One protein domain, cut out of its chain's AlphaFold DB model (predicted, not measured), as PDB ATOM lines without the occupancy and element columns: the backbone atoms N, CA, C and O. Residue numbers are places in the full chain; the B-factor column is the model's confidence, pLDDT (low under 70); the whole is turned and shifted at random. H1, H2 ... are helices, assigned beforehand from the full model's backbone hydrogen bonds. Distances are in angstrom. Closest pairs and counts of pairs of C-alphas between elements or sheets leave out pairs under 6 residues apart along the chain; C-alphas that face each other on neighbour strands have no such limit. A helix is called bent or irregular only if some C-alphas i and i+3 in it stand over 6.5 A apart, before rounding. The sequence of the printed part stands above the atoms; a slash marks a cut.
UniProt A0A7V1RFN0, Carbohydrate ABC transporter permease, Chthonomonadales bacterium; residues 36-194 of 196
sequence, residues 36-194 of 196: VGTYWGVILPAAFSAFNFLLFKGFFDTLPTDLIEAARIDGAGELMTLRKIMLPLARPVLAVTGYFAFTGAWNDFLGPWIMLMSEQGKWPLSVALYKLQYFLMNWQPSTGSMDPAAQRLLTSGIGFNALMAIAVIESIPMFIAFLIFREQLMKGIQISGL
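Overview. This is residues 36 to 194 of the 196 residues of the protein "Carbohydrate ABC transporter permease" of Chthonomonadales bacterium (UniProt A0A7V1RFN0). A long rod of helices: bent H8 runs along one side, with H5 and H7 in a row beside it. H2 packs on H5, H1 and H6 meet beside that row, the small hairpin H3 and H4 makes one end, and residues 144 to 150 stick out at the other. The printed part has 159 residues with eight named helices, H1 to H8 in order, and no named strand; its class is all helix. It is extended, with a radius of gyration of the C-alphas of 24.0 A and spans of 87 by 39 by 20 A.

Along the chain. H1 is residues 39 to 46, from C-alpha 39 at (137.583, 121.313, 71.824). H2 is 50 to 60, H3 66 to 73, H4 78 to 89, H5 91 to 107 with 24.0 A, H6 110 to 115, and H7 125 to 138 with 19.7 A. H8, 148 to 194, was assigned as one helix by its hydrogen bonds but is bent: C-alphas 180 and 183 are 7.2 A apart. Arm H8a, 148 to 180, is 49.7 A long and irregular, C-alphas 170 and 173 being 6.8 A apart; arm H8b, 183 to 194, ends at C-alpha 194 (129.580, 129.072, 114.293).

Arrangement. H1 touches H6, closest C-alphas Val 42 and Pro 112 at 6.0 A. H2 touches H5, Asn 52 and Thr 97 at 5.6 A, a shallow tilt of 8 degrees, opposite ways. Hairpin H3 and H4 only just touch, with 3 pairs of C-alphas within 8 A, the closest Ala 71 and Thr 81 at 6.4 A. H5 touches H8b with residues 91 to 96 alone, Pro 92 and Gln 184 at 5.3 A, and H8a with 99 to 106 alone, Thr 103 and Met 174 at 6.8 A. H7 and H8a, a hairpin, touch at Leu 136 and Gly 159, 6.0 A. Every O i to N i+4 pair is within hydrogen-bond range in H2, H3, H5, H6 and H7; H1 has 3 of 4, H4 6 of 8, H8a 23 of 29, H8b 5 of 8.

Size, cuts and confidence. The C-alphas farthest apart, Ile 73 and Ser 145, are 87.0 A apart. The printed part has no cut and no long link. Mean pLDDT of the printed part is 79.0; 38 residues are under 70, among them 139 to 146, 148 to 159 and 187 to 194.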
ATOM      1  N   VAL A  36     144.279 124.026  67.559       61.75
ATOM      2  CA  VAL A  36     143.399 124.971  66.863       61.75
ATOM      3  C   VAL A  36     142.329 124.187  66.098       61.75
ATOM      4  O   VAL A  36     142.639 123.255  65.361       61.75
ATOM      5  N   GLY A  37     141.058 124.537  66.296       65.00
ATOM      6  CA  GLY A  37     139.911 123.817  65.732       65.00
ATOM      7  C   GLY A  37     139.451 122.596  66.541       65.00
ATOM      8  O   GLY A  37     138.503 121.913  66.135       65.00
ATOM      9  N   THR A  38     140.059 122.311  67.700       74.31
ATOM     10  CA  THR A  38     139.653 121.207  68.592       74.31
ATOM     11  C   THR A  38     139.084 121.714  69.915       74.31
ATOM     12  O   THR A  38     139.530 122.727  70.448       74.31
ATOM     13  N   TYR A  39     138.128 120.978  70.500       77.00
ATOM     14  CA  TYR A  39     137.583 121.313  71.824       77.00
ATOM     15  C   TYR A  39     138.658 121.297  72.924       77.00
ATOM     16  O   TYR A  39     138.594 122.086  73.862       77.00
ATOM     17  N   TRP A  40     139.682 120.449  72.787       76.31
ATOM     18  CA  TRP A  40     140.777 120.336  73.753       76.31
ATOM     19  C   TRP A  40     141.617 121.604  73.879       76.31
ATOM     20  O   TRP A  40     142.068 121.906  74.982       76.31
ATOM     21  N   GLY A  41     141.763 122.375  72.794       74.56
ATOM     22  CA  GLY A  41     142.446 123.669  72.837       74.56
ATOM     23  C   GLY A  41     141.787 124.649  73.807       74.56
ATOM     24  O   GLY A  41     142.479 125.398  74.484       74.56
ATOM     25  N   VAL A  42     140.461 124.587  73.942       77.75
ATOM     26  CA  VAL A  42     139.690 125.446  74.854       77.75
ATOM     27  C   VAL A  42     139.585 124.831  76.251       77.75
ATOM     28  O   VAL A  42     139.718 125.530  77.251       77.75
ATOM     29  N   ILE A  43     139.370 123.515  76.338       82.12
ATOM     30  CA  ILE A  43     139.138 122.823  77.614       82.12
ATOM     31  C   ILE A  43     140.395 122.815  78.487       82.12
ATOM     32  O   ILE A  43     140.291 123.042  79.689       82.12
ATOM     33  N   LEU A  44     141.577 122.550  77.919       82.12
ATOM     34  CA  LEU A  44     142.799 122.391  78.716       82.12
ATOM     35  C   LEU A  44     143.204 123.675  79.461       82.12
ATOM     36  O   LEU A  44     143.456 123.584  80.663       82.12
ATOM     37  N   PRO A  45     143.224 124.864  78.826       79.19
ATOM     38  CA  PRO A  45     143.481 126.109  79.543       79.19
ATOM     39  C   PRO A  45     142.386 126.440  80.561       79.19
ATOM     40  O   PRO A  45     142.696 126.891  81.659       79.19
ATOM     41  N   ALA A  46     141.117 126.179  80.228       81.81
ATOM     42  CA  ALA A  46     139.988 126.458  81.116       81.81
ATOM     43  C   ALA A  46     139.899 125.498  82.319       81.81
ATOM     44  O   ALA A  46     139.271 125.823  83.327       81.81
ATOM     45  N   ALA A  47     140.529 124.320  82.242       82.00
ATOM     46  CA  ALA A  47     140.500 123.314  83.302       82.00
ATOM     47  C   ALA A  47     141.266 123.741  84.562       82.00
ATOM     48  O   ALA A  47     140.970 123.252  85.655       82.00
ATOM     49  N   PHE A  48     142.245 124.641  84.432       84.50
ATOM     50  CA  PHE A  48     143.042 125.110  85.556       84.50
ATOM     51  C   PHE A  48     142.717 126.561  85.906       84.50
ATOM     52  O   PHE A  48     142.816 127.464  85.083       84.50
ATOM     53  N   SER A  49     142.395 126.797  87.178       87.44
ATOM     54  CA  SER A  49     142.200 128.136  87.729       87.44
ATOM     55  C   SER A  49     142.930 128.254  89.061       87.44
ATOM     56  O   SER A  49     142.650 127.511  90.005       87.44
ATOM     57  N   ALA A  50     143.846 129.223  89.148       89.56
ATOM     58  CA  ALA A  50     144.588 129.513  90.373       89.56
ATOM     59  C   ALA A  50     143.651 129.903  91.527       89.56
ATOM     60  O   ALA A  50     143.873 129.509  92.668       89.56
ATOM     61  N   PHE A  51     142.565 130.619  91.228       87.81
ATOM     62  CA  PHE A  51     141.558 130.991  92.218       87.81
ATOM     63  C   PHE A  51     140.855 129.761  92.808       87.81
ATOM     64  O   PHE A  51     140.796 129.608  94.028       87.81
ATOM     65  N   ASN A  52     140.397 128.839  91.954       88.81
ATOM     66  CA  ASN A  52     139.758 127.602  92.414       88.81
ATOM     67  C   ASN A  52     140.729 126.751  93.240       88.81
ATOM     68  O   ASN A  52     140.341 126.198  94.267       88.81
ATOM     69  N   PHE A  53     141.998 126.687  92.832       90.44
ATOM     70  CA  PHE A  53     143.039 125.997  93.589       90.44
ATOM     71  C   PHE A  53     143.230 126.593  94.992       90.44
ATOM     72  O   PHE A  53     143.285 125.850  95.972       90.44
ATOM     73  N   LEU A  54     143.278 127.923  95.110       91.00
ATOM     74  CA  LEU A  54     143.403 128.600  96.403       91.00
ATOM     75  C   LEU A  54     142.183 128.369  97.305       91.00
ATOM     76  O   LEU A  54     142.358 128.178  98.506       91.00
ATOM     77  N   LEU A  55     140.972 128.321  96.743       89.12
ATOM     78  CA  LEU A  55     139.764 127.970  97.499       89.12
ATOM     79  C   LEU A  55     139.820 126.539  98.042       89.12
ATOM     80  O   LEU A  55     139.519 126.317  99.214       89.12
ATOM     81  N   PHE A  56     140.244 125.576  97.220       89.94
ATOM     82  CA  PHE A  56     140.455 124.204  97.682       89.94
ATOM     83  C   PHE A  56     141.493 124.140  98.792       89.94
ATOM     84  O   PHE A  56     141.230 123.536  99.830       89.94
ATOM     85  N   LYS A  57     142.646 124.788  98.597       90.06
ATOM     86  CA  LYS A  57     143.706 124.844  99.603       90.06
ATOM     87  C   LYS A  57     143.182 125.411 100.922       90.06
ATOM     88  O   LYS A  57     143.322 124.764 101.952       90.06
ATOM     89  N   GLY A  58     142.539 126.578 100.876       89.06
ATOM     90  CA  GLY A  58     142.002 127.234 102.065       89.06
ATOM     91  C   GLY A  58     140.989 126.368 102.812       89.06
ATOM     92  O   GLY A  58     140.969 126.382 104.034       89.06
ATOM     93  N   PHE A  59     140.191 125.566 102.104       89.31
ATOM     94  CA  PHE A  59     139.263 124.630 102.731       89.31
ATOM     95  C   PHE A  59     139.949 123.415 103.350       89.31
ATOM     96  O   PHE A  59     139.668 123.078 104.498       89.31
ATOM     97  N   PHE A  60     140.850 122.757 102.618       88.88
ATOM     98  CA  PHE A  60     141.561 121.588 103.136       88.88
ATOM     99  C   PHE A  60     142.433 121.939 104.346       88.88
ATOM    100  O   PHE A  60     142.481 121.148 105.281       88.88
ATOM    101  N   ASP A  61     143.010 123.144 104.386       89.62
ATOM    102  CA  ASP A  61     143.786 123.643 105.529       89.62
ATOM    103  C   ASP A  61     142.913 123.844 106.799       89.62
ATOM    104  O   ASP A  61     143.444 123.944 107.902       89.62
ATOM    105  N   THR A  62     141.574 123.880 106.680       86.81
ATOM    106  CA  THR A  62     140.653 123.950 107.839       86.81
ATOM    107  C   THR A  62     140.232 122.589 108.390       86.81
ATOM    108  O   THR A  62     139.643 122.537 109.474       86.81
ATOM    109  N   LEU A  63     140.487 121.496 107.664       88.06
ATOM    110  CA  LEU A  63     140.109 120.159 108.114       88.06
ATOM    111  C   LEU A  63     141.086 119.660 109.192       88.06
ATOM    112  O   LEU A  63     142.295 119.825 109.038       88.06
ATOM    113  N   PRO A  64     140.596 119.021 110.268       87.06
ATOM    114  CA  PRO A  64     141.461 118.499 111.319       87.06
ATOM    115  C   PRO A  64     142.327 117.343 110.803       87.06
ATOM    116  O   PRO A  64     141.820 116.390 110.202       87.06
ATOM    117  N   THR A  65     143.632 117.411 111.078       87.38
ATOM    118  CA  THR A  65     144.615 116.389 110.683       87.38
ATOM    119  C   THR A  65     144.327 115.027 111.320       87.38
ATOM    120  O   THR A  65     144.613 113.999 110.709       87.38
ATOM    121  N   ASP A  66     143.661 115.007 112.479       89.38
ATOM    122  CA  ASP A  66     143.276 113.800 113.221       89.38
ATOM    123  C   ASP A  66     142.494 112.792 112.362       89.38
ATOM    124  O   ASP A  66     142.649 111.582 112.516       89.38
ATOM    125  N   LEU A  67     141.682 113.267 111.407       87.31
ATOM    126  CA  LEU A  67     140.932 112.398 110.489       87.31
ATOM    127  C   LEU A  67     141.851 111.618 109.540       87.31
ATOM    128  O   LEU A  67     141.543 110.491 109.158       87.31
ATOM    129  N   ILE A  68     142.968 112.226 109.142       88.19
ATOM    130  CA  ILE A  68     143.968 111.615 108.264       88.19
ATOM    131  C   ILE A  68     144.793 110.607 109.063       88.19
ATOM    132  O   ILE A  68     145.077 109.514 108.576       88.19
ATOM    133  N   GLU A  69     145.152 110.958 110.299       88.56
ATOM    134  CA  GLU A  69     145.892 110.077 111.203       88.56
ATOM    135  C   GLU A  69     145.070 108.844 111.586       88.56
ATOM    136  O   GLU A  69     145.570 107.728 111.468       88.56
ATOM    137  N   ALA A  70     143.787 109.017 111.920       89.38
ATOM    138  CA  ALA A  70     142.866 107.910 112.169       89.38
ATOM    139  C   ALA A  70     142.748 106.982 110.949       89.38
ATOM    140  O   ALA A  70     142.885 105.768 111.078       89.38
ATOM    141  N   ALA A  71     142.602 107.542 109.742       89.19
ATOM    142  CA  ALA A  71     142.546 106.752 108.512       89.19
ATOM    143  C   ALA A  71     143.833 105.945 108.260       89.19
ATOM    144  O   ALA A  71     143.771 104.817 107.770       89.19
ATOM    145  N   ARG A  72     145.002 106.503 108.606       89.69
ATOM    146  CA  ARG A  72     146.288 105.795 108.520       89.69
ATOM    147  C   ARG A  72     146.407 104.681 109.561       89.69
ATOM    148  O   ARG A  72     146.932 103.623 109.223       89.69
ATOM    149  N   ILE A  73     145.905 104.890 110.780       91.94
ATOM    150  CA  ILE A  73     145.839 103.852 111.824       91.94
ATOM    151  C   ILE A  73     144.935 102.694 111.371       91.94
ATOM    152  O   ILE A  73     145.301 101.534 111.543       91.94
ATOM    153  N   ASP A  74     143.828 103.001 110.690       90.38
ATOM    154  CA  ASP A  74     142.909 102.018 110.097       90.38
ATOM    155  C   ASP A  74     143.465 101.331 108.826       90.38
ATOM    156  O   ASP A  74     142.784 100.520 108.192       90.38
ATOM    157  N   GLY A  75     144.703 101.642 108.419       90.75
ATOM    158  CA  GLY A  75     145.363 101.047 107.254       90.75
ATOM    159  C   GLY A  75     144.824 101.528 105.900       90.75
ATOM    160  O   GLY A  75     145.093 100.900 104.872       90.75
ATOM    161  N   ALA A  76     144.067 102.628 105.855       89.88
ATOM    162  CA  ALA A  76     143.595 103.198 104.600       89.88
ATOM    163  C   ALA A  76     144.745 103.884 103.839       89.88
ATOM    164  O   ALA A  76     145.431 104.763 104.358       89.88
ATOM    165  N   GLY A  77     144.940 103.508 102.570       91.12
ATOM    166  CA  GLY A  77     145.891 104.191 101.685       91.12
ATOM    167  C   GLY A  77     145.433 105.608 101.313       91.12
ATOM    168  O   GLY A  77     144.237 105.891 101.289       91.12
ATOM    169  N   GLU A  78     146.370 106.481 100.931       89.81
ATOM    170  CA  GLU A  78     146.117 107.908 100.639       89.81
ATOM    171  C   GLU A  78     144.969 108.147  99.641       89.81
ATOM    172  O   GLU A  78     144.105 108.995  99.855       89.81
ATOM    173  N   LEU A  79     144.886 107.346  98.569       91.25
ATOM    174  CA  LEU A  79     143.802 107.455  97.585       91.25
ATOM    175  C   LEU A  79     142.429 107.091  98.182       91.25
ATOM    176  O   LEU A  79     141.407 107.674  97.813       91.25
ATOM    177  N   MET A  80     142.397 106.127  99.105       91.62
ATOM    178  CA  MET A  80     141.179 105.733  99.809       91.62
ATOM    179  C   MET A  80     140.764 106.808 100.815       91.62
ATOM    180  O   MET A  80     139.586 107.164 100.842       91.62
ATOM    181  N   THR A  81     141.712 107.378 101.561       91.00
ATOM    182  CA  THR A  81     141.487 108.516 102.466       91.00
ATOM    183  C   THR A  81     140.937 109.721 101.706       91.00
ATOM    184  O   THR A  81     139.893 110.265 102.073       91.00
ATOM    185  N   LEU A  82     141.544 110.075 100.569       90.44
ATOM    186  CA  LEU A  82     141.059 111.148  99.704       90.44
ATOM    187  C   LEU A  82     139.616 110.890  99.248       90.44
ATOM    188  O   LEU A  82     138.753 111.752  99.388       90.44
ATOM    189  N   ARG A  83     139.331 109.698  98.708       92.31
ATOM    190  CA  ARG A  83     138.032 109.393  98.088       92.31
ATOM    191  C   ARG A  83     136.900 109.170  99.085       92.31
ATOM    192  O   ARG A  83     135.776 109.583  98.809       92.31
ATOM    193  N   LYS A  84     137.163 108.488 100.200       89.81
ATOM    194  CA  LYS A  84     136.129 108.100 101.171       89.81
ATOM    195  C   LYS A  84     135.955 109.097 102.310       89.81
ATOM    196  O   LYS A  84     134.868 109.130 102.875       89.81
ATOM    197  N   ILE A  85     136.977 109.890 102.636       90.06
ATOM    198  CA  ILE A  85     136.949 110.800 103.789       90.06
ATOM    199  C   ILE A  85     136.998 112.251 103.310       90.06
ATOM    200  O   ILE A  85     136.038 112.992 103.508       90.06
ATOM    201  N   MET A  86     138.057 112.655 102.605       89.75
ATOM    202  CA  MET A  86     138.241 114.065 102.228       89.75
ATOM    203  C   MET A  86     137.220 114.565 101.194       89.75
ATOM    204  O   MET A  86     136.635 115.628 101.373       89.75
ATOM    205  N   LEU A  87     136.970 113.812 100.119       89.69
ATOM    206  CA  LEU A  87     136.032 114.171  99.046       89.69
ATOM    207  C   LEU A  87     134.589 114.423  99.533       89.69
ATOM    208  O   LEU A  87     134.013 115.445  99.155       89.69
ATOM    209  N   PRO A  88     133.969 113.556 100.362       88.19
ATOM    210  CA  PRO A  88     132.635 113.834 100.888       88.19
ATOM    211  C   PRO A  88     132.607 115.018 101.864       88.19
ATOM    212  O   PRO A  88     131.615 115.748 101.870       88.19
ATOM    213  N   LEU A  89     133.677 115.257 102.629       87.19
ATOM    214  CA  LEU A  89     133.813 116.455 103.467       87.19
ATOM    215  C   LEU A  89     133.962 117.728 102.623       87.19
ATOM    216  O   LEU A  89     133.421 118.766 102.988       87.19
ATOM    217  N   ALA A  90     134.623 117.640 101.466       89.12
ATOM    218  CA  ALA A  90     134.845 118.745 100.535       89.12
ATOM    219  C   ALA A  90     133.664 119.054  99.602       89.12
ATOM    220  O   ALA A  90     133.759 119.974  98.790       89.12
ATOM    221  N   ARG A  91     132.523 118.359  99.734       88.06
ATOM    222  CA  ARG A  91     131.277 118.652  98.995       88.06
ATOM    223  C   ARG A  91     130.904 120.143  98.909       88.06
ATOM    224  O   ARG A  91     130.597 120.573  97.799       88.06
ATOM    225  N   PRO A  92     130.922 120.949  99.992       86.50
ATOM    226  CA  PRO A  92     130.563 122.363  99.897       86.50
ATOM    227  C   PRO A  92     131.549 123.167  99.040       86.50
ATOM    228  O   PRO A  92     131.133 124.055  98.307       86.50
ATOM    229  N   VAL A  93     132.843 122.847  99.062       88.69
ATOM    230  CA  VAL A  93     133.836 123.580  98.259       88.69
ATOM    231  C   VAL A  93     133.905 123.089  96.823       88.69
ATOM    232  O   VAL A  93     134.087 123.901  95.918       88.69
ATOM    233  N   LEU A  94     133.642 121.806  96.581       89.62
ATOM    234  CA  LEU A  94     133.391 121.280  95.238       89.62
ATOM    235  C   LEU A  94     132.194 121.974  94.579       89.62
ATOM    236  O   LEU A  94     132.228 122.245  93.384       89.62
ATOM    237  N   ALA A  95     131.164 122.312  95.356       89.44
ATOM    238  CA  ALA A  95     130.019 123.072  94.872       89.44
ATOM    239  C   ALA A  95     130.399 124.485  94.424       89.44
ATOM    240  O   ALA A  95     130.077 124.901  93.315       89.44
ATOM    241  N   VAL A  96     131.103 125.215  95.293       88.00
ATOM    242  CA  VAL A  96     131.530 126.599  95.048       88.00
ATOM    243  C   VAL A  96     132.452 126.666  93.833       88.00
ATOM    244  O   VAL A  96     132.223 127.437  92.905       88.00
ATOM    245  N   THR A  97     133.489 125.831  93.817       89.81
ATOM    246  CA  THR A  97     134.468 125.794  92.724       89.81
ATOM    247  C   THR A  97     133.859 125.258  91.431       89.81
ATOM    248  O   THR A  97     134.185 125.768  90.363       89.81
ATOM    249  N   GLY A  98     132.935 124.293  91.509       90.12
ATOM    250  CA  GLY A  98     132.181 123.782  90.365       90.12
ATOM    251  C   GLY A  98     131.267 124.840  89.747       90.12
ATOM    252  O   GLY A  98     131.256 124.993  88.527       90.12
ATOM    253  N   TYR A  99     130.575 125.625  90.576       89.81
ATOM    254  CA  TYR A  99     129.802 126.778  90.118       89.81
ATOM    255  C   TYR A  99     130.699 127.801  89.418       89.81
ATOM    256  O   TYR A  99     130.421 128.159  88.278       89.81
ATOM    257  N   PHE A 100     131.809 128.213  90.044       88.81
ATOM    258  CA  PHE A 100     132.727 129.180  89.435       88.81
ATOM    259  C   PHE A 100     133.355 128.675  88.134       88.81
ATOM    260  O   PHE A 100     133.467 129.439  87.176       88.81
ATOM    261  N   ALA A 101     133.732 127.396  88.074       89.94
ATOM    262  CA  ALA A 101     134.241 126.774  86.856       89.94
ATOM    263  C   ALA A 101     133.182 126.766  85.744       89.94
ATOM    264  O   ALA A 101     133.483 127.144  84.614       89.94
ATOM    265  N   PHE A 102     131.934 126.408  86.066       89.94
ATOM    266  CA  PHE A 102     130.827 126.443  85.113       89.94
ATOM    267  C   PHE A 102     130.562 127.862  84.610       89.94
ATOM    268  O   PHE A 102     130.523 128.083  83.403       89.94
ATOM    269  N   THR A 103     130.421 128.838  85.511       88.06
ATOM    270  CA  THR A 103     130.172 130.227  85.118       88.06
ATOM    271  C   THR A 103     131.333 130.798  84.317       88.06
ATOM    272  O   THR A 103     131.100 131.530  83.363       88.06
ATOM    273  N   GLY A 104     132.573 130.445  84.666       87.25
ATOM    274  CA  GLY A 104     133.760 130.862  83.925       87.25
ATOM    275  C   GLY A 104     133.743 130.324  82.498       87.25
ATOM    276  O   GLY A 104     133.866 131.099  81.560       87.25
ATOM    277  N   ALA A 105     133.503 129.022  82.329       86.19
ATOM    278  CA  ALA A 105     133.429 128.395  81.012       86.19
ATOM    279  C   ALA A 105     132.225 128.877  80.182       86.19
ATOM    280  O   ALA A 105     132.332 129.012  78.968       86.19
ATOM    281  N   TRP A 106     131.083 129.148  80.822       86.25
ATOM    282  CA  TRP A 106     129.873 129.629  80.148       86.25
ATOM    283  C   TRP A 106     130.028 131.057  79.610       86.25
ATOM    284  O   TRP A 106     129.602 131.355  78.496       86.25
ATOM    285  N   ASN A 107     130.664 131.936  80.390       85.06
ATOM    286  CA  ASN A 107     130.902 133.328  80.001       85.06
ATOM    287  C   ASN A 107     132.164 133.510  79.140       85.06
ATOM    288  O   ASN A 107     132.411 134.615  78.656       85.06
ATOM    289  N   ASP A 108     132.975 132.465  78.943       84.31
ATOM    290  CA  ASP A 108     134.188 132.574  78.137       84.31
ATOM    291  C   ASP A 108     133.853 132.675  76.644       84.31
ATOM    292  O   ASP A 108     133.489 131.707  75.971       84.31
ATOM    293  N   PHE A 109     133.987 133.889  76.121       80.56
ATOM    294  CA  PHE A 109     133.819 134.192  74.707       80.56
ATOM    295  C   PHE A 109     135.153 134.175  73.947       80.56
ATOM    296  O   PHE A 109     135.228 133.658  72.831       80.56
ATOM    297  N   LEU A 110     136.211 134.737  74.540       75.56
ATOM    298  CA  LEU A 110     137.469 135.005  73.840       75.56
ATOM    299  C   LEU A 110     138.257 133.727  73.546       75.56
ATOM    300  O   LEU A 110     138.770 133.585  72.435       75.56
ATOM    301  N   GLY A 111     138.333 132.792  74.497       76.12
ATOM    302  CA  GLY A 111     139.064 131.535  74.317       76.12
ATOM    303  C   GLY A 111     138.563 130.737  73.105       76.12
ATOM    304  O   GLY A 111     139.332 130.488  72.168       76.12
ATOM    305  N   PRO A 112     137.263 130.397  73.052       77.25
ATOM    306  CA  PRO A 112     136.695 129.689  71.915       77.25
ATOM    307  C   PRO A 112     136.702 130.498  70.620       77.25
ATOM    308  O   PRO A 112     136.884 129.915  69.554       77.25
ATOM    309  N   TRP A 113     136.521 131.821  70.689       73.00
ATOM    310  CA  TRP A 113     136.591 132.677  69.507       73.00
ATOM    311  C   TRP A 113     137.947 132.557  68.811       73.00
ATOM    312  O   TRP A 113     137.995 132.340  67.606       73.00
ATOM    313  N   ILE A 114     139.042 132.643  69.569       71.31
ATOM    314  CA  ILE A 114     140.403 132.589  69.025       71.31
ATOM    315  C   ILE A 114     140.740 131.174  68.532       71.31
ATOM    316  O   ILE A 114     141.367 131.018  67.485       71.31
ATOM    317  N   MET A 115     140.313 130.135  69.254       68.25
ATOM    318  CA  MET A 115     140.726 128.759  68.963       68.25
ATOM    319  C   MET A 115     139.841 128.007  67.963       68.25
ATOM    320  O   MET A 115     140.321 127.067  67.332       68.25
ATOM    321  N   LEU A 116     138.569 128.379  67.806       71.25
ATOM    322  CA  LEU A 116     137.589 127.658  66.976       71.25
ATOM    323  C   LEU A 116     137.117 128.476  65.761       71.25
ATOM    324  O   LEU A 116     136.149 128.100  65.099       71.25
ATOM    325  N   MET A 117     137.798 129.585  65.443       65.06
ATOM    326  CA  MET A 117     137.395 130.509  64.376       65.06
ATOM    327  C   MET A 117     137.316 129.852  62.990       65.06
ATOM    328  O   MET A 117     136.463 130.232  62.186       65.06
ATOM    329  N   SER A 118     138.192 128.882  62.710       60.66
ATOM    330  CA  SER A 118     138.342 128.264  61.388       60.66
ATOM    331  C   SER A 118     137.327 127.162  61.084       60.66
ATOM    332  O   SER A 118     137.130 126.844  59.915       60.66
ATOM    333  N   GLU A 119     136.669 126.583  62.093       63.03
ATOM    334  CA  GLU A 119     135.774 125.440  61.900       63.03
ATOM    335  C   GLU A 119     134.308 125.821  62.116       63.03
ATOM    336  O   GLU A 119     133.869 126.142  63.224       63.03
ATOM    337  N   GLN A 120     133.527 125.782  61.034       56.44
ATOM    338  CA  GLN A 120     132.078 125.956  61.082       56.44
ATOM    339  C   GLN A 120     131.442 124.720  61.740       56.44
ATOM    340  O   GLN A 120     131.572 123.612  61.236       56.44
ATOM    341  N   GLY A 121     130.769 124.915  62.880       64.50
ATOM    342  CA  GLY A 121     130.008 123.864  63.575       64.50
ATOM    343  C   GLY A 121     130.471 123.530  64.997       64.50
ATOM    344  O   GLY A 121     129.723 122.901  65.736       64.50
ATOM    345  N   LYS A 122     131.653 123.994  65.429       67.88
ATOM    346  CA  LYS A 122     132.165 123.764  66.799       67.88
ATOM    347  C   LYS A 122     131.956 124.948  67.747       67.88
ATOM    348  O   LYS A 122     132.556 124.994  68.816       67.88
ATOM    349  N   TRP A 123     131.143 125.928  67.364       71.19
ATOM    350  CA  TRP A 123     131.028 127.170  68.124       71.19
ATOM    351  C   TRP A 123     130.259 126.950  69.426       71.19
ATOM    352  O   TRP A 123     129.145 126.422  69.385       71.19
ATOM    353  N   PRO A 124     130.805 127.373  70.577       79.12
ATOM    354  CA  PRO A 124     130.014 127.433  71.793       79.12
ATOM    355  C   PRO A 124     128.921 128.488  71.651       79.12
ATOM    356  O   PRO A 124     129.009 129.397  70.817       79.12
ATOM    357  N   LEU A 125     127.902 128.363  72.500       77.81
ATOM    358  CA  LEU A 125     126.719 129.214  72.460       77.81
ATOM    359  C   LEU A 125     127.092 130.704  72.470       77.81
ATOM    360  O   LEU A 125     126.613 131.433  71.615       77.81
ATOM    361  N   SER A 126     128.026 131.130  73.320       77.12
ATOM    362  CA  SER A 126     128.471 132.527  73.436       77.12
ATOM    363  C   SER A 126     129.034 133.083  72.114       77.12
ATOM    364  O   SER A 126     128.737 134.208  71.716       77.12
ATOM    365  N   VAL A 127     129.781 132.268  71.355       78.38
ATOM    366  CA  VAL A 127     130.300 132.649  70.026       78.38
ATOM    367  C   VAL A 127     129.199 132.651  68.966       78.38
ATOM    368  O   VAL A 127     129.150 133.548  68.119       78.38
ATOM    369  N   ALA A 128     128.311 131.657  68.999       78.88
ATOM    370  CA  ALA A 128     127.187 131.570  68.075       78.88
ATOM    371  C   ALA A 128     126.218 132.752  68.250       78.88
ATOM    372  O   ALA A 128     125.791 133.340  67.257       78.88
ATOM    373  N   LEU A 129     125.931 133.141  69.496       76.38
ATOM    374  CA  LEU A 129     125.082 134.281  69.831       76.38
ATOM    375  C   LEU A 129     125.689 135.600  69.359       76.38
ATOM    376  O   LEU A 129     124.990 136.384  68.727       76.38
ATOM    377  N   TYR A 130     126.991 135.819  69.563       77.19
ATOM    378  CA  TYR A 130     127.673 137.005  69.041       77.19
ATOM    379  C   TYR A 130     127.585 137.103  67.510       77.19
ATOM    380  O   TYR A 130     127.270 138.159  66.960       77.19
ATOM    381  N   LYS A 131     127.809 135.990  66.796       78.06
ATOM    382  CA  LYS A 131     127.672 135.954  65.332       78.06
ATOM    383  C   LYS A 131     126.233 136.180  64.883       78.06
ATOM    384  O   LYS A 131     126.021 136.864  63.886       78.06
ATOM    385  N   LEU A 132     125.257 135.641  65.613       77.50
ATOM    386  CA  LEU A 132     123.841 135.875  65.356       77.50
ATOM    387  C   LEU A 132     123.468 137.342  65.596       77.50
ATOM    388  O   LEU A 132     122.797 137.929  64.760       77.50
ATOM    389  N   GLN A 133     123.946 137.964  66.673       74.75
ATOM    390  CA  GLN A 133     123.777 139.395  66.927       74.75
ATOM    391  C   GLN A 133     124.381 140.232  65.799       74.75
ATOM    392  O   GLN A 133     123.720 141.129  65.277       74.75
ATOM    393  N   TYR A 134     125.616 139.926  65.394       75.94
ATOM    394  CA  TYR A 134     126.268 140.601  64.277       75.94
ATOM    395  C   TYR A 134     125.473 140.417  62.980       75.94
ATOM    396  O   TYR A 134     125.289 141.371  62.229       75.94
ATOM    397  N   PHE A 135     124.953 139.215  62.728       76.62
ATOM    398  CA  PHE A 135     124.083 138.951  61.592       76.62
ATOM    399  C   PHE A 135     122.804 139.787  61.665       76.62
ATOM    400  O   PHE A 135     122.533 140.515  60.725       76.62
ATOM    401  N   LEU A 136     122.060 139.761  62.774       73.75
ATOM    402  CA  LEU A 136     120.799 140.494  62.943       73.75
ATOM    403  C   LEU A 136     120.972 142.015  62.835       73.75
ATOM    404  O   LEU A 136     120.091 142.690  62.314       73.75
ATOM    405  N   MET A 137     122.101 142.554  63.303       69.12
ATOM    406  CA  MET A 137     122.395 143.988  63.235       69.12
ATOM    407  C   MET A 137     122.773 144.449  61.820       69.12
ATOM    408  O   MET A 137     122.470 145.577  61.445       69.12
ATOM    409  N   ASN A 138     123.414 143.578  61.036       71.88
ATOM    410  CA  ASN A 138     123.804 143.858  59.651       71.88
ATOM    411  C   ASN A 138     122.824 143.274  58.621       71.88
ATOM    412  O   ASN A 138     123.006 143.458  57.416       71.88
ATOM    413  N   TRP A 139     121.793 142.556  59.075       69.31
ATOM    414  CA  TRP A 139     120.758 141.998  58.223       69.31
ATOM    415  C   TRP A 139     119.855 143.133  57.766       69.31
ATOM    416  O   TRP A 139     118.911 143.542  58.440       69.31
ATOM    417  N   GLN A 140     120.181 143.665  56.597       63.53
ATOM    418  CA  GLN A 140     119.340 144.617  55.912       63.53
ATOM    419  C   GLN A 140     118.401 143.834  54.989       63.53
ATOM    420  O   GLN A 140     118.887 143.115  54.111       63.53
ATOM    421  N   PRO A 141     117.071 143.943  55.164       62.22
ATOM    422  CA  PRO A 141     116.126 143.369  54.220       62.22
ATOM    423  C   PRO A 141     116.501 143.831  52.812       62.22
ATOM    424  O   PRO A 141     116.691 145.030  52.589       62.22
ATOM    425  N   SER A 142     116.626 142.893  51.872       62.19
ATOM    426  CA  SER A 142     116.812 143.167  50.448       62.19
ATOM    427  C   SER A 142     115.514 143.726  49.865       62.19
ATOM    428  O   SER A 142     114.817 143.104  49.071       62.19
ATOM    429  N   THR A 143     115.157 144.925  50.305       57.22
ATOM    430  CA  THR A 143     114.014 145.679  49.822       57.22
ATOM    431  C   THR A 143     114.446 146.473  48.606       57.22
ATOM    432  O   THR A 143     114.802 147.648  48.700       57.22
ATOM    433  N   GLY A 144     114.435 145.818  47.445       56.56
ATOM    434  CA  GLY A 144     114.378 146.541  46.181       56.56
ATOM    435  C   GLY A 144     113.187 147.503  46.224       56.56
ATOM    436  O   GLY A 144     112.061 147.077  46.477       56.56
ATOM    437  N   SER A 145     113.461 148.799  46.054       60.84
ATOM    438  CA  SER A 145     112.468 149.878  45.926       60.84
ATOM    439  C   SER A 145     111.407 149.977  47.042       60.84
ATOM    440  O   SER A 145     110.229 150.154  46.739       60.84
ATOM    441  N   MET A 146     111.786 149.891  48.323       61.72
ATOM    442  CA  MET A 146     110.907 150.340  49.421       61.72
ATOM    443  C   MET A 146     111.362 151.679  49.997       61.72
ATOM    444  O   MET A 146     112.552 151.984  50.044       61.72
ATOM    445  N   ASP A 147     110.383 152.460  50.447       71.00
ATOM    446  CA  ASP A 147     110.560 153.785  51.029       71.00
ATOM    447  C   ASP A 147     111.485 153.723  52.272       71.00
ATOM    448  O   ASP A 147     111.259 152.879  53.153       71.00
ATOM    449  N   PRO A 148     112.510 154.592  52.408       69.19
ATOM    450  CA  PRO A 148     113.503 154.504  53.487       69.19
ATOM    451  C   PRO A 148     112.899 154.555  54.899       69.19
ATOM    452  O   PRO A 148     113.477 154.023  55.846       69.19
ATOM    453  N   ALA A 149     111.728 155.179  55.064       68.00
ATOM    454  CA  ALA A 149     111.009 155.239  56.336       68.00
ATOM    455  C   ALA A 149     110.375 153.890  56.727       68.00
ATOM    456  O   ALA A 149     110.460 153.486  57.888       68.00
ATOM    457  N   ALA A 150     109.806 153.157  55.764       64.56
ATOM    458  CA  ALA A 150     109.231 151.833  55.997       64.56
ATOM    459  C   ALA A 150     110.321 150.812  56.351       64.56
ATOM    460  O   ALA A 150     110.149 149.997  57.259       64.56
ATOM    461  N   GLN A 151     111.487 150.915  55.707       64.88
ATOM    462  CA  GLN A 151     112.633 150.064  56.016       64.88
ATOM    463  C   GLN A 151     113.135 150.281  57.454       64.88
ATOM    464  O   GLN A 151     113.478 149.312  58.134       64.88
ATOM    465  N   ARG A 152     113.125 151.527  57.956       63.41
ATOM    466  CA  ARG A 152     113.540 151.859  59.333       63.41
ATOM    467  C   ARG A 152     112.605 151.296  60.393       63.41
ATOM    468  O   ARG A 152     113.099 150.788  61.386       63.41
ATOM    469  N   LEU A 153     111.292 151.334  60.179       65.38
ATOM    470  CA  LEU A 153     110.315 150.790  61.132       65.38
ATOM    471  C   LEU A 153     110.406 149.258  61.250       65.38
ATOM    472  O   LEU A 153     110.302 148.707  62.346       65.38
ATOM    473  N   LEU A 154     110.651 148.573  60.130       62.53
ATOM    474  CA  LEU A 154     110.825 147.117  60.100       62.53
ATOM    475  C   LEU A 154     112.146 146.683  60.753       62.53
ATOM    476  O   LEU A 154     112.191 145.684  61.469       62.53
ATOM    477  N   THR A 155     113.218 147.450  60.551       62.34
ATOM    478  CA  THR A 155     114.544 147.148  61.120       62.34
ATOM    479  C   THR A 155     114.693 147.588  62.578       62.34
ATOM    480  O   THR A 155     115.365 146.904  63.348       62.34
ATOM    481  N   SER A 156     114.017 148.662  63.006       61.00
ATOM    482  CA  SER A 156     114.119 149.180  64.377       61.00
ATOM    483  C   SER A 156     113.480 148.268  65.423       61.00
ATOM    484  O   SER A 156     113.941 148.232  66.560       61.00
ATOM    485  N   GLY A 157     112.422 147.535  65.059       56.66
ATOM    486  CA  GLY A 157     111.687 146.673  65.992       56.66
ATOM    487  C   GLY A 157     112.247 145.256  66.115       56.66
ATOM    488  O   GLY A 157     112.226 144.679  67.197       56.66
ATOM    489  N   ILE A 158     112.761 144.680  65.027       62.69
ATOM    490  CA  ILE A 158     113.204 143.277  65.018       62.69
ATOM    491  C   ILE A 158     114.583 143.141  65.665       62.69
ATOM    492  O   ILE A 158     114.782 142.246  66.482       62.69
ATOM    493  N   GLY A 159     115.511 144.057  65.361       66.56
ATOM    494  CA  GLY A 159     116.884 143.990  65.864       66.56
ATOM    495  C   GLY A 159     116.951 144.055  67.389       66.56
ATOM    496  O   GLY A 159     117.449 143.132  68.026       66.56
ATOM    497  N   PHE A 160     116.394 145.105  67.998       70.62
ATOM    498  CA  PHE A 160     116.492 145.300  69.449       70.62
ATOM    499  C   PHE A 160     115.728 144.231  70.241       70.62
ATOM    500  O   PHE A 160     116.263 143.681  71.201       70.62
ATOM    501  N   ASN A 161     114.514 143.874  69.814       78.50
ATOM    502  CA  ASN A 161     113.714 142.861  70.506       78.50
ATOM    503  C   ASN A 161     114.357 141.470  70.426       78.50
ATOM    504  O   ASN A 161     114.373 140.749  71.423       78.50
ATOM    505  N   ALA A 162     114.927 141.103  69.274       75.75
ATOM    506  CA  ALA A 162     115.632 139.834  69.124       75.75
ATOM    507  C   ALA A 162     116.906 139.784  69.980       75.75
ATOM    508  O   ALA A 162     117.161 138.767  70.622       75.75
ATOM    509  N   LEU A 163     117.671 140.880  70.057       73.88
ATOM    510  CA  LEU A 163     118.859 140.956  70.917       73.88
ATOM    511  C   LEU A 163     118.511 140.826  72.401       73.88
ATOM    512  O   LEU A 163     119.170 140.075  73.118       73.88
ATOM    513  N   MET A 164     117.445 141.491  72.852       81.50
ATOM    514  CA  MET A 164     116.977 141.362  74.234       81.50
ATOM    515  C   MET A 164     116.485 139.939  74.531       81.50
ATOM    516  O   MET A 164     116.809 139.391  75.583       81.50
ATOM    517  N   ALA A 165     115.763 139.300  73.604       83.56
ATOM    518  CA  ALA A 165     115.328 137.912  73.761       83.56
ATOM    519  C   ALA A 165     116.515 136.935  73.851       83.56
ATOM    520  O   ALA A 165     116.507 136.026  74.683       83.56
ATOM    521  N   ILE A 166     117.554 137.143  73.040       79.31
ATOM    522  CA  ILE A 166     118.783 136.341  73.067       79.31
ATOM    523  C   ILE A 166     119.511 136.492  74.407       79.31
ATOM    524  O   ILE A 166     119.881 135.482  75.003       79.31
ATOM    525  N   ALA A 167     119.650 137.720  74.915       79.69
ATOM    526  CA  ALA A 167     120.281 137.975  76.210       79.69
ATOM    527  C   ALA A 167     119.533 137.280  77.363       79.69
ATOM    528  O   ALA A 167     120.146 136.715  78.271       79.69
ATOM    529  N   VAL A 168     118.195 137.256  77.308       86.75
ATOM    530  CA  VAL A 168     117.385 136.509  78.280       86.75
ATOM    531  C   VAL A 168     117.674 135.011  78.187       86.75
ATOM    532  O   VAL A 168     117.932 134.389  79.214       86.75
ATOM    533  N   ILE A 169     117.688 134.432  76.984       85.88
ATOM    534  CA  ILE A 169     117.962 132.999  76.784       85.88
ATOM    535  C   ILE A 169     119.360 132.618  77.288       85.88
ATOM    536  O   ILE A 169     119.514 131.583  77.936       85.88
ATOM    537  N   GLU A 170     120.366 133.461  77.053       84.19
ATOM    538  CA  GLU A 170     121.744 133.247  77.512       84.19
ATOM    539  C   GLU A 170     121.862 133.203  79.044       84.19
ATOM    540  O   GLU A 170     122.679 132.457  79.591       84.19
ATOM    541  N   SER A 171     121.014 133.957  79.749       87.50
ATOM    542  CA  SER A 171     121.002 133.992  81.216       87.50
ATOM    543  C   SER A 171     120.380 132.746  81.868       87.50
ATOM    544  O   SER A 171     120.678 132.443  83.027       87.50
ATOM    545  N   ILE A 172     119.549 131.987  81.139       91.06
ATOM    546  CA  ILE A 172     118.792 130.850  81.693       91.06
ATOM    547  C   ILE A 172     119.720 129.762  82.263       91.06
ATOM    548  O   ILE A 172     119.498 129.339  83.400       91.06
ATOM    549  N   PRO A 173     120.773 129.304  81.562       88.88
ATOM    550  CA  PRO A 173     121.626 128.232  82.073       88.88
ATOM    551  C   PRO A 173     122.429 128.647  83.305       88.88
ATOM    552  O   PRO A 173     122.616 127.832  84.207       88.88
ATOM    553  N   MET A 174     122.824 129.921  83.402       88.88
ATOM    554  CA  MET A 174     123.436 130.452  84.623       88.88
ATOM    555  C   MET A 174     122.462 130.420  85.800       88.88
ATOM    556  O   MET A 174     122.836 130.012  86.901       88.88
ATOM    557  N   PHE A 175     121.200 130.778  85.566       89.69
ATOM    558  CA  PHE A 175     120.168 130.697  86.593       89.69
ATOM    559  C   PHE A 175     119.919 129.250  87.043       89.69
ATOM    560  O   PHE A 175     119.847 128.975  88.240       89.69
ATOM    561  N   ILE A 176     119.861 128.300  86.106       91.38
ATOM    562  CA  ILE A 176     119.717 126.870  86.414       91.38
ATOM    563  C   ILE A 176     120.915 126.361  87.223       91.38
ATOM    564  O   ILE A 176     120.726 125.685  88.234       91.38
ATOM    565  N   ALA A 177     122.142 126.709  86.827       89.00
ATOM    566  CA  ALA A 177     123.339 126.334  87.572       89.00
ATOM    567  C   ALA A 177     123.295 126.885  89.001       89.00
ATOM    568  O   ALA A 177     123.503 126.138  89.956       89.00
ATOM    569  N   PHE A 178     122.928 128.157  89.173       87.94
ATOM    570  CA  PHE A 178     122.730 128.737  90.498       87.94
ATOM    571  C   PHE A 178     121.714 127.936  91.326       87.94
ATOM    572  O   PHE A 178     121.990 127.602  92.476       87.94
ATOM    573  N   LEU A 179     120.572 127.551  90.745       90.00
ATOM    574  CA  LEU A 179     119.566 126.744  91.441       90.00
ATOM    575  C   LEU A 179     120.073 125.361  91.872       90.00
ATOM    576  O   LEU A 179     119.640 124.870  92.915       90.00
ATOM    577  N   ILE A 180     120.975 124.746  91.106       89.31
ATOM    578  CA  ILE A 180     121.589 123.454  91.444       89.31
ATOM    579  C   ILE A 180     122.567 123.614  92.615       89.31
ATOM    580  O   ILE A 180     122.525 122.841  93.572       89.31
ATOM    581  N   PHE A 181     123.427 124.635  92.577       86.69
ATOM    582  CA  PHE A 181     124.476 124.822  93.583       86.69
ATOM    583  C   PHE A 181     124.006 125.557  94.851       86.69
ATOM    584  O   PHE A 181     124.674 125.475  95.886       86.69
ATOM    585  N   ARG A 182     122.839 126.225  94.829       84.50
ATOM    586  CA  ARG A 182     122.345 127.058  95.948       84.50
ATOM    587  C   ARG A 182     122.307 126.337  97.292       84.50
ATOM    588  O   ARG A 182     122.646 126.931  98.307       84.50
ATOM    589  N   GLU A 183     121.912 125.063  97.325       81.56
ATOM    590  CA  GLU A 183     121.762 124.331  98.589       81.56
ATOM    591  C   GLU A 183     123.121 124.134  99.281       81.56
ATOM    592  O   GLU A 183     123.237 124.220 100.502       81.56
ATOM    593  N   GLN A 184     124.172 123.911  98.492       80.62
ATOM    594  CA  GLN A 184     125.530 123.694  98.984       80.62
ATOM    595  C   GLN A 184     126.200 125.020  99.376       80.62
ATOM    596  O   GLN A 184     126.913 125.062 100.380       80.62
ATOM    597  N   LEU A 185     125.895 126.110  98.659       75.56
ATOM    598  CA  LEU A 185     126.317 127.469  99.021       75.56
ATOM    599  C   LEU A 185     125.756 127.890 100.386       75.56
ATOM    600  O   LEU A 185     126.494 128.383 101.237       75.56
ATOM    601  N   MET A 186     124.470 127.619 100.634       73.50
ATOM    602  CA  MET A 186     123.824 127.930 101.914       73.50
ATOM    603  C   MET A 186     124.421 127.128 103.081       73.50
ATOM    604  O   MET A 186     124.626 127.678 104.162       73.50
ATOM    605  N   LYS A 187     124.759 125.849 102.863       69.69
ATOM    606  CA  LYS A 187     125.409 124.999 103.879       69.69
ATOM    607  C   LYS A 187     126.834 125.455 104.212       69.69
ATOM    608  O   LYS A 187     127.237 125.375 105.368       69.69
ATOM    609  N   GLY A 188     127.587 125.966 103.234       64.00
ATOM    610  CA  GLY A 188     128.937 126.498 103.461       64.00
ATOM    611  C   GLY A 188     128.960 127.722 104.386       64.00
ATOM    612  O   GLY A 188     129.818 127.820 105.261       64.00
ATOM    613  N   ILE A 189     127.976 128.616 104.253       60.34
ATOM    614  CA  ILE A 189     127.865 129.839 105.070       60.34
ATOM    615  C   ILE A 189     127.548 129.506 106.541       60.34
ATOM    616  O   ILE A 189     128.067 130.154 107.449       60.34
ATOM    617  N   GLN A 190     126.763 128.457 106.796       56.56
ATOM    618  CA  GLN A 190     126.376 128.057 108.156       56.56
ATOM    619  C   GLN A 190     127.542 127.488 108.983       56.56
ATOM    620  O   GLN A 190     127.593 127.706 110.189       56.56
ATOM    621  N   ILE A 191     128.512 126.819 108.353       54.94
ATOM    622  CA  ILE A 191     129.689 126.267 109.050       54.94
ATOM    623  C   ILE A 191     130.689 127.380 109.413       54.94
ATOM    624  O   ILE A 191     131.350 127.305 110.447       54.94
ATOM    625  N   SER A 192     130.764 128.450 108.613       52.31
ATOM    626  CA  SER A 192     131.625 129.606 108.901       52.31
ATOM    627  C   SER A 192     131.067 130.532 109.991       52.31
ATOM    628  O   SER A 192     131.840 131.277 110.590       52.31
ATOM    629  N   GLY A 193     129.753 130.511 110.247       41.12
ATOM    630  CA  GLY A 193     129.092 131.390 111.221       41.12
ATOM    631  C   GLY A 193     129.153 130.921 112.680       41.12
ATOM    632  O   GLY A 193     128.877 131.712 113.571       41.12
ATOM    633  N   LEU A 194     129.539 129.668 112.944       42.47
ATOM    634  CA  LEU A 194     129.580 129.072 114.293       42.47
ATOM    635  C   LEU A 194     130.920 129.268 115.035       42.47
ATOM    636  O   LEU A 194     131.152 128.641 116.064       42.47
TER     637      LEU A 194